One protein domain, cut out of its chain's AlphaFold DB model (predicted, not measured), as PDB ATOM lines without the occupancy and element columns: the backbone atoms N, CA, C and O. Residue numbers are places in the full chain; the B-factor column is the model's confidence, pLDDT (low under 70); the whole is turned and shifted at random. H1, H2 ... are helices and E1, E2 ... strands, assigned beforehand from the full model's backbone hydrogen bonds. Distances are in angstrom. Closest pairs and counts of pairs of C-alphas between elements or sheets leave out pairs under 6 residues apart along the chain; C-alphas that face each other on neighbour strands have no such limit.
ATOM      1  N   GLU A  26      14.941  -5.294 -10.128       78.06
ATOM      2  CA  GLU A  26      15.549  -3.952 -10.188       78.06
ATOM      3  C   GLU A  26      16.776  -3.902 -11.096       78.06
ATOM      4  O   GLU A  26      16.868  -3.036 -11.963       78.06
ATOM      5  N   ASP A  27      17.704  -4.848 -10.932       77.50
ATOM      6  CA  ASP A  27      18.913  -4.920 -11.758       77.50
ATOM      7  C   ASP A  27      18.567  -5.237 -13.213       77.50
ATOM      8  O   ASP A  27      19.229  -4.758 -14.131       77.50
ATOM      9  N   THR A  28      17.516  -6.031 -13.436       81.69
ATOM     10  CA  THR A  28      17.034  -6.350 -14.785       81.69
ATOM     11  C   THR A  28      16.510  -5.089 -15.464       81.69
ATOM     12  O   THR A  28      16.928  -4.772 -16.576       81.69
ATOM     13  N   PHE A  29      15.680  -4.312 -14.761       82.06
ATOM     14  CA  PHE A  29      15.177  -3.026 -15.238       82.06
ATOM     15  C   PHE A  29      16.307  -2.006 -15.457       82.06
ATOM     16  O   PHE A  29      16.338  -1.315 -16.477       82.06
ATOM     17  N   ALA A  30      17.281  -1.941 -14.545       79.56
ATOM     18  CA  ALA A  30      18.466  -1.093 -14.679       79.56
ATOM     19  C   ALA A  30      19.292  -1.462 -15.915       79.56
ATOM     20  O   ALA A  30      19.743  -0.595 -16.655       79.56
ATOM     21  N   ASN A  31      19.502  -2.754 -16.150       81.38
ATOM     22  CA  ASN A  31      20.278  -3.236 -17.282       81.38
ATOM     23  C   ASN A  31      19.569  -2.969 -18.612       81.38
ATOM     24  O   ASN A  31      20.225  -2.550 -19.563       81.38
ATOM     25  N   ASP A  32      18.252  -3.167 -18.673       81.88
ATOM     26  CA  ASP A  32      17.462  -2.912 -19.879       81.88
ATOM     27  C   ASP A  32      17.428  -1.415 -20.223       81.88
ATOM     28  O   ASP A  32      17.800  -1.004 -21.321       81.88
ATOM     29  N   THR A  33      17.125  -0.565 -19.236       81.00
ATOM     30  CA  THR A  33      17.168   0.898 -19.403       81.00
ATOM     31  C   THR A  33      18.562   1.392 -19.789       81.00
ATOM     32  O   THR A  33      18.686   2.226 -20.684       81.00
ATOM     33  N   ARG A  34      19.630   0.844 -19.195       80.56
ATOM     34  CA  ARG A  34      21.014   1.166 -19.580       80.56
ATOM     35  C   ARG A  34      21.354   0.770 -21.010       80.56
ATOM     36  O   ARG A  34      22.067   1.532 -21.657       80.56
ATOM     37  N   LYS A  35      20.871  -0.381 -21.494       79.31
ATOM     38  CA  LYS A  35      21.026  -0.790 -22.901       79.31
ATOM     39  C   LYS A  35      20.294   0.170 -23.828       79.31
ATOM     40  O   LYS A  35      20.894   0.657 -24.776       79.31
ATOM     41  N   ASN A  36      19.040   0.492 -23.512       80.31
ATOM     42  CA  ASN A  36      18.221   1.399 -24.319       80.31
ATOM     43  C   ASN A  36      18.827   2.805 -24.416       80.31
ATOM     44  O   ASN A  36      18.769   3.439 -25.465       80.31
ATOM     45  N   LEU A  37      19.422   3.285 -23.324       74.38
ATOM     46  CA  LEU A  37      20.071   4.595 -23.240       74.38
ATOM     47  C   LEU A  37      21.542   4.569 -23.687       74.38
ATOM     48  O   LEU A  37      22.156   5.624 -23.794       74.38
ATOM     49  N   ASN A  38      22.116   3.382 -23.903       79.00
ATOM     50  CA  ASN A  38      23.520   3.152 -24.236       79.00
ATOM     51  C   ASN A  38      24.505   3.951 -23.345       79.00
ATOM     52  O   ASN A  38      25.344   4.725 -23.817       79.00
ATOM     53  N   ILE A  39      24.374   3.790 -22.018       79.31
ATOM     54  CA  ILE A  39      25.162   4.530 -21.014       79.31
ATOM     55  C   ILE A  39      25.896   3.657 -19.986       79.31
ATOM     56  O   ILE A  39      25.468   2.574 -19.572       79.31
ATOM     57  N   CYS A  40      27.021   4.200 -19.511       82.00
ATOM     58  CA  CYS A  40      27.892   3.607 -18.502       82.00
ATOM     59  C   CYS A  40      27.207   3.461 -17.127       82.00
ATOM     60  O   CYS A  40      26.253   4.184 -16.826       82.00
ATOM     61  N   THR A  41      27.686   2.545 -16.270       80.38
ATOM     62  CA  THR A  41      27.095   2.334 -14.928       80.38
ATOM     63  C   THR A  41      27.129   3.602 -14.074       80.38
ATOM     64  O   THR A  41      26.134   3.951 -13.437       80.38
ATOM     65  N   ASP A  42      28.256   4.313 -14.087       79.75
ATOM     66  CA  ASP A  42      28.440   5.544 -13.320       79.75
ATOM     67  C   ASP A  42      27.517   6.662 -13.804       79.75
ATOM     68  O   ASP A  42      26.908   7.372 -13.008       79.75
ATOM     69  N   CYS A  43      27.373   6.782 -15.120       77.38
ATOM     70  CA  CYS A  43      26.516   7.750 -15.789       77.38
ATOM     71  C   CYS A  43      25.057   7.514 -15.399       77.38
ATOM     72  O   CYS A  43      24.347   8.439 -15.002       77.38
ATOM     73  N   PHE A  44      24.642   6.246 -15.440       79.50
ATOM     74  CA  PHE A  44      23.304   5.837 -15.061       79.50
ATOM     75  C   PHE A  44      23.016   6.144 -13.591       79.50
ATOM     76  O   PHE A  44      22.022   6.789 -13.299       79.50
ATOM     77  N   LYS A  45      23.910   5.781 -12.664       77.44
ATOM     78  CA  LYS A  45      23.716   6.030 -11.221       77.44
ATOM     79  C   LYS A  45      23.732   7.508 -10.837       77.44
ATOM     80  O   LYS A  45      23.139   7.889  -9.826       77.44
ATOM     81  N   LYS A  46      24.462   8.333 -11.587       74.62
ATOM     82  CA  LYS A  46      24.527   9.775 -11.337       74.62
ATOM     83  C   LYS A  46      23.277  10.491 -11.833       74.62
ATOM     84  O   LYS A  46      22.805  11.394 -11.145       74.62
ATOM     85  N   ARG A  47      22.739  10.076 -12.981       69.25
ATOM     86  CA  ARG A  47      21.622  10.751 -13.644       69.25
ATOM     87  C   ARG A  47      20.260  10.152 -13.340       69.25
ATOM     88  O   ARG A  47      19.289  10.887 -13.269       69.25
ATOM     89  N   PHE A  48      20.182   8.848 -13.140       78.38
ATOM     90  CA  PHE A  48      18.928   8.149 -12.931       78.38
ATOM     91  C   PHE A  48      18.906   7.498 -11.552       78.38
ATOM     92  O   PHE A  48      19.891   6.940 -11.060       78.38
ATOM     93  N   LYS A  49      17.750   7.580 -10.909       80.44
ATOM     94  CA  LYS A  49      17.416   6.846  -9.700       80.44
ATOM     95  C   LYS A  49      16.266   5.916 -10.054       80.44
ATOM     96  O   LYS A  49      15.246   6.362 -10.560       80.44
ATOM     97  N   ILE A  50      16.427   4.629  -9.778       81.81
ATOM     98  CA  ILE A  50      15.305   3.697  -9.864       81.81
ATOM     99  C   ILE A  50      14.501   3.875  -8.578       81.81
ATOM    100  O   ILE A  50      15.025   3.637  -7.486       81.81
ATOM    101  N   SER A  51      13.268   4.362  -8.696       78.75
ATOM    102  CA  SER A  51      12.314   4.423  -7.594       78.75
ATOM    103  C   SER A  51      11.374   3.223  -7.687       78.75
ATOM    104  O   SER A  51      10.858   2.885  -8.751       78.75
ATOM    105  N   SER A  52      11.185   2.523  -6.570       77.94
ATOM    106  CA  SER A  52      10.233   1.423  -6.470       77.94
ATOM    107  C   SER A  52       9.033   1.886  -5.656       77.94
ATOM    108  O   SER A  52       9.155   2.271  -4.494       77.94
ATOM    109  N   THR A  53       7.855   1.880  -6.273       74.94
ATOM    110  CA  THR A  53       6.605   2.220  -5.586       74.94
ATOM    111  C   THR A  53       5.762   0.960  -5.449       74.94
ATOM    112  O   THR A  53       5.439   0.294  -6.435       74.94
ATOM    113  N   LYS A  54       5.400   0.619  -4.207       71.06
ATOM    114  CA  LYS A  54       4.455  -0.460  -3.906       71.06
ATOM    115  C   LYS A  54       3.040   0.094  -4.031       71.06
ATOM    116  O   LYS A  54       2.636   0.934  -3.231       71.06
ATOM    117  N   ARG A  55       2.271  -0.358  -5.026       62.28
ATOM    118  CA  ARG A  55       0.851   0.012  -5.121       62.28
ATOM    119  C   ARG A  55       0.051  -0.840  -4.141       62.28
ATOM    120  O   ARG A  55      -0.063  -2.049  -4.323       62.28
ATOM    121  N   SER A  56      -0.546  -0.187  -3.144       57.75
ATOM    122  CA  SER A  56      -1.302  -0.823  -2.053       57.75
ATOM    123  C   SER A  56      -2.542  -1.630  -2.489       57.75
ATOM    124  O   SER A  56      -3.155  -2.268  -1.643       57.75
ATOM    125  N   GLY A  57      -2.923  -1.618  -3.772       62.34
ATOM    126  CA  GLY A  57      -4.127  -2.297  -4.274       62.34
ATOM    127  C   GLY A  57      -3.899  -3.580  -5.082       62.34
ATOM    128  O   GLY A  57      -4.865  -4.286  -5.329       62.34
ATOM    129  N   TYR A  58      -2.669  -3.887  -5.522       57.22
ATOM    130  CA  TYR A  58      -2.425  -4.986  -6.484       57.22
ATOM    131  C   TYR A  58      -1.186  -5.852  -6.193       57.22
ATOM    132  O   TYR A  58      -0.801  -6.669  -7.022       57.22
ATOM    133  N   GLY A  59      -0.530  -5.688  -5.038       61.59
ATOM    134  CA  GLY A  59       0.590  -6.552  -4.624       61.59
ATOM    135  C   GLY A  59       1.855  -6.482  -5.498       61.59
ATOM    136  O   GLY A  59       2.783  -7.252  -5.276       61.59
ATOM    137  N   GLY A  60       1.919  -5.565  -6.470       68.81
ATOM    138  CA  GLY A  60       3.052  -5.401  -7.382       68.81
ATOM    139  C   GLY A  60       3.991  -4.253  -6.993       68.81
ATOM    140  O   GLY A  60       3.548  -3.157  -6.636       68.81
ATOM    141  N   THR A  61       5.299  -4.494  -7.103       73.81
ATOM    142  CA  THR A  61       6.341  -3.454  -7.108       73.81
ATOM    143  C   THR A  61       6.494  -2.893  -8.518       73.81
ATOM    144  O   THR A  61       6.850  -3.629  -9.434       73.81
ATOM    145  N   ILE A  62       6.242  -1.596  -8.693       77.00
ATOM    146  CA  ILE A  62       6.481  -0.898  -9.960       77.00
ATOM    147  C   ILE A  62       7.825  -0.183  -9.854       77.00
ATOM    148  O   ILE A  62       8.036   0.581  -8.911       77.00
ATOM    149  N   TYR A  63       8.705  -0.420 -10.825       75.06
ATOM    150  CA  TYR A  63       9.970   0.293 -10.971       75.06
ATOM    151  C   TYR A  63       9.790   1.457 -11.942       75.06
ATOM    152  O   TYR A  63       9.366   1.256 -13.078       75.06
ATOM    153  N   GLN A  64      10.091   2.669 -11.488       77.75
ATOM    154  CA  GLN A  64      10.138   3.866 -12.321       77.75
ATOM    155  C   GLN A  64      11.559   4.415 -12.374       77.75
ATOM    156  O   GLN A  64      12.333   4.318 -11.422       77.75
ATOM    157  N   LEU A  65      11.901   4.968 -13.534       79.88
ATOM    158  CA  LEU A  65      13.159   5.658 -13.756       79.88
ATOM    159  C   LEU A  65      12.939   7.148 -13.475       79.88
ATOM    160  O   LEU A  65      12.263   7.826 -14.242       79.88
ATOM    161  N   GLU A  66      13.497   7.651 -12.380       78.12
ATOM    162  CA  GLU A  66      13.480   9.077 -12.052       78.12
ATOM    163  C   GLU A  66      14.796   9.730 -12.467       78.12
ATOM    164  O   GLU A  66      15.878   9.312 -12.042       78.12
ATOM    165  N   GLU A  67      14.717  10.785 -13.277       72.25
ATOM    166  CA  GLU A  67      15.869  11.632 -13.579       72.25
ATOM    167  C   GLU A  67      16.206  12.503 -12.367       72.25
ATOM    168  O   GLU A  67      15.388  13.278 -11.872       72.25
ATOM    169  N   ARG A  68      17.435  12.369 -11.866       70.56
ATOM    170  CA  ARG A  68      17.956  13.240 -10.818       70.56
ATOM    171  C   ARG A  68      18.154  14.642 -11.391       70.56
ATOM    172  O   ARG A  68      18.693  14.771 -12.492       70.56
ATOM    173  N   PRO A  69      17.792  15.692 -10.634       63.22
ATOM    174  CA  PRO A  69      18.076  17.053 -11.050       63.22
ATOM    175  C   PRO A  69      19.595  17.241 -11.200       63.22
ATOM    176  O   PRO A  69      20.361  16.662 -10.417       63.22
ATOM    177  N   PRO A  70      20.048  18.039 -12.185       61.84
ATOM    178  CA  PRO A  70      21.467  18.306 -12.365       61.84
ATOM    179  C   PRO A  70      22.047  18.943 -11.091       61.84
ATOM    180  O   PRO A  70      21.374  19.752 -10.437       61.84
ATOM    181  N   PRO A  71      23.278  18.579 -10.693       60.44
ATOM    182  CA  PRO A  71      23.914  19.166  -9.524       60.44
ATOM    183  C   PRO A  71      24.058  20.683  -9.707       60.44
ATOM    184  O   PRO A  71      24.533  21.152 -10.740       60.44
ATOM    185  N   ARG A  72      23.664  21.460  -8.685       57.44
ATOM    186  CA  ARG A  72      23.694  22.937  -8.724       57.44
ATOM    187  C   ARG A  72      25.110  23.514  -8.901       57.44
ATOM    188  O   ARG A  72      25.227  24.636  -9.373       57.44
ATOM    189  N   PHE A  73      26.160  22.767  -8.546       46.44
ATOM    190  CA  PHE A  73      27.573  23.143  -8.690       46.44
ATOM    191  C   PHE A  73      28.455  21.897  -8.919       46.44
ATOM    192  O   PHE A  73      28.199  20.850  -8.321       46.44
ATOM    193  N   GLY A  74      29.512  22.020  -9.738       55.94
ATOM    194  CA  GLY A  74      30.554  20.995  -9.940       55.94
ATOM    195  C   GLY A  74      30.587  20.349 -11.336       55.94
ATOM    196  O   GLY A  74      29.813  20.699 -12.221       55.94
ATOM    197  N   LEU A  75      31.504  19.393 -11.540       48.94
ATOM    198  CA  LEU A  75      31.645  18.627 -12.788       48.94
ATOM    199  C   LEU A  75      30.329  17.867 -13.082       48.94
ATOM    200  O   LEU A  75      30.011  16.892 -12.398       48.94
ATOM    201  N   GLY A  76      29.554  18.342 -14.063       53.19
ATOM    202  CA  GLY A  76      28.191  17.871 -14.364       53.19
ATOM    203  C   GLY A  76      27.077  18.915 -14.175       53.19
ATOM    204  O   GLY A  76      25.915  18.582 -14.393       53.19
ATOM    205  N   SER A  77      27.400  20.159 -13.788       57.12
ATOM    206  CA  SER A  77      26.456  21.292 -13.837       57.12
ATOM    207  C   SER A  77      26.237  21.807 -15.265       57.12
ATOM    208  O   SER A  77      25.152  22.282 -15.595       57.12
ATOM    209  N   ALA A  78      27.253  21.681 -16.123       61.97
ATOM    210  CA  ALA A  78      27.130  21.902 -17.556       61.97
ATOM    211  C   ALA A  78      26.511  20.656 -18.197       61.97
ATOM    212  O   ALA A  78      27.083  19.566 -18.155       61.97
ATOM    213  N   SER A  79      25.323  20.827 -18.765       69.19
ATOM    214  CA  SER A  79      24.639  19.800 -19.535       69.19
ATOM    215  C   SER A  79      24.657  20.204 -21.005       69.19
ATOM    216  O   SER A  79      24.341  21.339 -21.350       69.19
ATOM    217  N   TYR A  80      25.082  19.286 -21.863       76.19
ATOM    218  CA  TYR A  80      25.227  19.504 -23.295       76.19
ATOM    219  C   TYR A  80      24.041  18.863 -23.987       76.19
ATOM    220  O   TYR A  80      23.952  17.640 -24.069       76.19
ATOM    221  N   THR A  81      23.093  19.668 -24.437       77.25
ATOM    222  CA  THR A  81      21.915  19.156 -25.132       77.25
ATOM    223  C   THR A  81      22.217  18.989 -26.615       77.25
ATOM    224  O   THR A  81      22.894  19.812 -27.234       77.25
ATOM    225  N   CYS A  82      21.727  17.906 -27.210       80.62
ATOM    226  CA  CYS A  82      21.724  17.797 -28.658       80.62
ATOM    227  C   CYS A  82      20.659  18.748 -29.219       80.62
ATOM    228  O   CYS A  82      19.581  18.906 -28.660       80.62
ATOM    229  N   LEU A  83      20.966  19.420 -30.324       82.06
ATOM    230  CA  LEU A  83      19.999  20.284 -31.010       82.06
ATOM    231  C   LEU A  83      19.098  19.483 -31.961       82.06
ATOM    232  O   LEU A  83      17.995  19.915 -32.277       82.06
ATOM    233  N   LYS A  84      19.559  18.307 -32.412       81.38
ATOM    234  CA  LYS A  84      18.800  17.407 -33.297       81.38
ATOM    235  C   LYS A  84      17.840  16.492 -32.524       81.38
ATOM    236  O   LYS A  84      16.876  16.000 -33.105       81.38
ATOM    237  N   CYS A  85      18.075  16.259 -31.232       81.06
ATOM    238  CA  CYS A  85      17.146  15.552 -30.354       81.06
ATOM    239  C   CYS A  85      17.247  16.074 -28.916       81.06
ATOM    240  O   CYS A  85      18.290  16.567 -28.521       81.06
ATOM    241  N   ASN A  86      16.214  15.895 -28.090       76.44
ATOM    242  CA  ASN A  86      16.217  16.333 -26.681       76.44
ATOM    243  C   ASN A  86      17.130  15.484 -25.763       76.44
ATOM    244  O   ASN A  86      16.886  15.363 -24.563       76.44
ATOM    245  N   TRP A  87      18.165  14.853 -26.320       77.62
ATOM    246  CA  TRP A  87      19.168  14.129 -25.556       77.62
ATOM    247  C   TRP A  87      20.107  15.097 -24.848       77.62
ATOM    248  O   TRP A  87      20.439  16.163 -25.365       77.62
ATOM    249  N   VAL A  88      20.582  14.695 -23.674       74.94
ATOM    250  CA  VAL A  88      21.506  15.494 -22.868       74.94
ATOM    251  C   VAL A  88      22.747  14.658 -22.589       74.94
ATOM    252  O   VAL A  88      22.634  13.510 -22.174       74.94
ATOM    253  N   ALA A  89      23.927  15.224 -22.781       74.00
ATOM    254  CA  ALA A  89      25.216  14.653 -22.418       74.00
ATOM    255  C   ALA A  89      25.850  15.468 -21.283       74.00
ATOM    256  O   ALA A  89      25.495  16.622 -21.049       74.00
ATOM    257  N   TRP A  90      26.768  14.860 -20.534       69.88
ATOM    258  CA  TRP A  90      27.409  15.503 -19.373       69.88
ATOM    259  C   TRP A  90      28.748  16.157 -19.720       69.88
ATOM    260  O   TRP A  90      29.344  16.866 -18.913       69.88
ATOM    261  N   ASN A  91      29.224  15.904 -20.930       71.94
ATOM    262  CA  ASN A  91      30.471  16.394 -21.470       71.94
ATOM    263  C   ASN A  91      30.362  16.434 -22.991       71.94
ATOM    264  O   ASN A  91      29.637  15.640 -23.595       71.94
ATOM    265  N   GLU A  92      31.120  17.342 -23.593       80.81
ATOM    266  CA  GLU A  92      31.160  17.580 -25.039       80.81
ATOM    267  C   GLU A  92      31.463  16.297 -25.817       80.81
ATOM    268  O   GLU A  92      30.769  15.981 -26.774       80.81
ATOM    269  N   VAL A  93      32.406  15.486 -25.328       80.69
ATOM    270  CA  VAL A  93      32.754  14.182 -25.923       80.69
ATOM    271  C   VAL A  93      31.549  13.234 -25.967       80.69
ATOM    272  O   VAL A  93      31.349  12.524 -26.949       80.69
ATOM    273  N   GLY A  94      30.715  13.219 -24.920       77.56
ATOM    274  CA  GLY A  94      29.488  12.418 -24.906       77.56
ATOM    275  C   GLY A  94      28.488  12.900 -25.957       77.56
ATOM    276  O   GLY A  94      27.903  12.084 -26.670       77.56
ATOM    277  N   LEU A  95      28.354  14.223 -26.110       80.88
ATOM    278  CA  LEU A  95      27.511  14.822 -27.142       80.88
ATOM    279  C   LEU A  95      28.023  14.492 -28.548       80.88
ATOM    280  O   LEU A  95      27.227  14.149 -29.417       80.88
ATOM    281  N   GLU A  96      29.335  14.557 -28.766       82.38
ATOM    282  CA  GLU A  96      29.960  14.236 -30.047       82.38
ATOM    283  C   GLU A  96      29.739  12.766 -30.419       82.38
ATOM    284  O   GLU A  96      29.299  12.468 -31.530       82.38
ATOM    285  N   VAL A  97      29.960  11.838 -29.480       82.69
ATOM    286  CA  VAL A  97      29.680  10.406 -29.680       82.69
ATOM    287  C   VAL A  97      28.205  10.185 -29.998       82.69
ATOM    288  O   VAL A  97      27.883   9.461 -30.940       82.69
ATOM    289  N   HIS A  98      27.307  10.834 -29.256       82.62
ATOM    290  CA  HIS A  98      25.876  10.762 -29.511       82.62
ATOM    291  C   HIS A  98      25.526  11.286 -30.914       82.62
ATOM    292  O   HIS A  98      24.848  10.600 -31.677       82.62
ATOM    293  N   MET A  99      26.038  12.454 -31.309       82.38
ATOM    294  CA  MET A  99      25.824  13.005 -32.649       82.38
ATOM    295  C   MET A  99      26.379  12.085 -33.741       82.38
ATOM    296  O   MET A  99      25.710  11.875 -34.748       82.38
ATOM    297  N   ARG A 100      27.547  11.469 -33.530       83.12
ATOM    298  CA  ARG A 100      28.143  10.510 -34.474       83.12
ATOM    299  C   ARG A 100      27.380   9.187 -34.565       83.12
ATOM    300  O   ARG A 100      27.361   8.584 -35.629       83.12
ATOM    301  N   LYS A 101      26.756   8.711 -33.487       78.19
ATOM    302  CA  LYS A 101      25.974   7.461 -33.509       78.19
ATOM    303  C   LYS A 101      24.546   7.664 -34.015       78.19
ATOM    304  O   LYS A 101      24.070   6.881 -34.827       78.19
ATOM    305  N   LYS A 102      23.854   8.694 -33.524       79.81
ATOM    306  CA  LYS A 102      22.424   8.931 -33.790       79.81
ATOM    307  C   LYS A 102      22.146   9.883 -34.946       79.81
ATOM    308  O   LYS A 102      21.049   9.850 -35.496       79.81
ATOM    309  N   HIS A 103      23.093  10.750 -35.286       82.06
ATOM    310  CA  HIS A 103      22.862  11.872 -36.195       82.06
ATOM    311  C   HIS A 103      23.914  12.018 -37.302       82.06
ATOM    312  O   HIS A 103      23.963  13.082 -37.923       82.06
ATOM    313  N   ALA A 104      24.716  10.981 -37.571       73.62
ATOM    314  CA  ALA A 104      25.738  10.964 -38.625       73.62
ATOM    315  C   ALA A 104      25.183  10.818 -40.057       73.62
ATOM    316  O   ALA A 104      25.863  10.270 -40.920       73.62
TER     317      ALA A 104
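AT A GLANCE: This is residues 26 to 104 of the 105 residues of an uncharacterized protein of Candidatus Thorarchaeota archaeon SMTZ1-45 (UniProt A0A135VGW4). A long two-stranded hairpin, E1 and E2, has H1 packed loosely on it and H2 at the end where E1 begins and E2 ends; a long link leads from there to a second small lobe, made of H3 and the short antiparallel pairing of residues 80 to 81 with 88 to 89. The printed part has 79 residues, with three named helices and two strands in the order H1, H2, E1, E2, H3, and its class is mixed, helices and strands. It is loose, with a radius of gyration of the C-alphas of 15.0 A and spans of 45 by 31 by 21 A.

IN THESE COORDINATES: E1 is residues 48 to 54, 19.1 A long, and E2 is residues 61 to 67, 19.0 A. H1, residues 26 to 37, is 16.2 A long and begins at C-alpha 26 (15.549, -3.952, -10.188). H2 is residues 41 to 47. H3, residues 92 to 102, is 15.1 A long and ends at C-alpha 102 (22.424, 8.931, -33.790).

HOW THE PARTS SIT: E1 and E2 form an antiparallel hairpin at 152 degrees, with N 49 and O 66 at 2.8 A and N 53 and O 62 at 2.9 A, within hydrogen-bond range. The closest C-alphas of H1 and E2 are those of Glu 26 and Tyr 63, 7.1 A apart; those of H1 and E1 are Ala 30 and Ile 50, 7.5 A. The closest C-alphas of H2 and E2 are those of Arg 47 and Glu 67, 5.8 A apart. H1 and H2 are close but not clearly touching, C-alphas 34 and 44 being closest at 6.9 A, and about perpendicular at 85 degrees. H3 is apart from H1, H2 and E1. In H1, H2 and H3 every O i to N i+4 pair is within hydrogen-bond range.

THE WHOLE: The C-alphas farthest apart, Gly 57 and Ala 104, are 47.4 A from each other. The printed part has no cut. The link from E2 to H3, 24 residues, is long. Mean pLDDT of the printed part is 74.2; residues 47, 55 to 60, 69 to 79 and 90 are under 70.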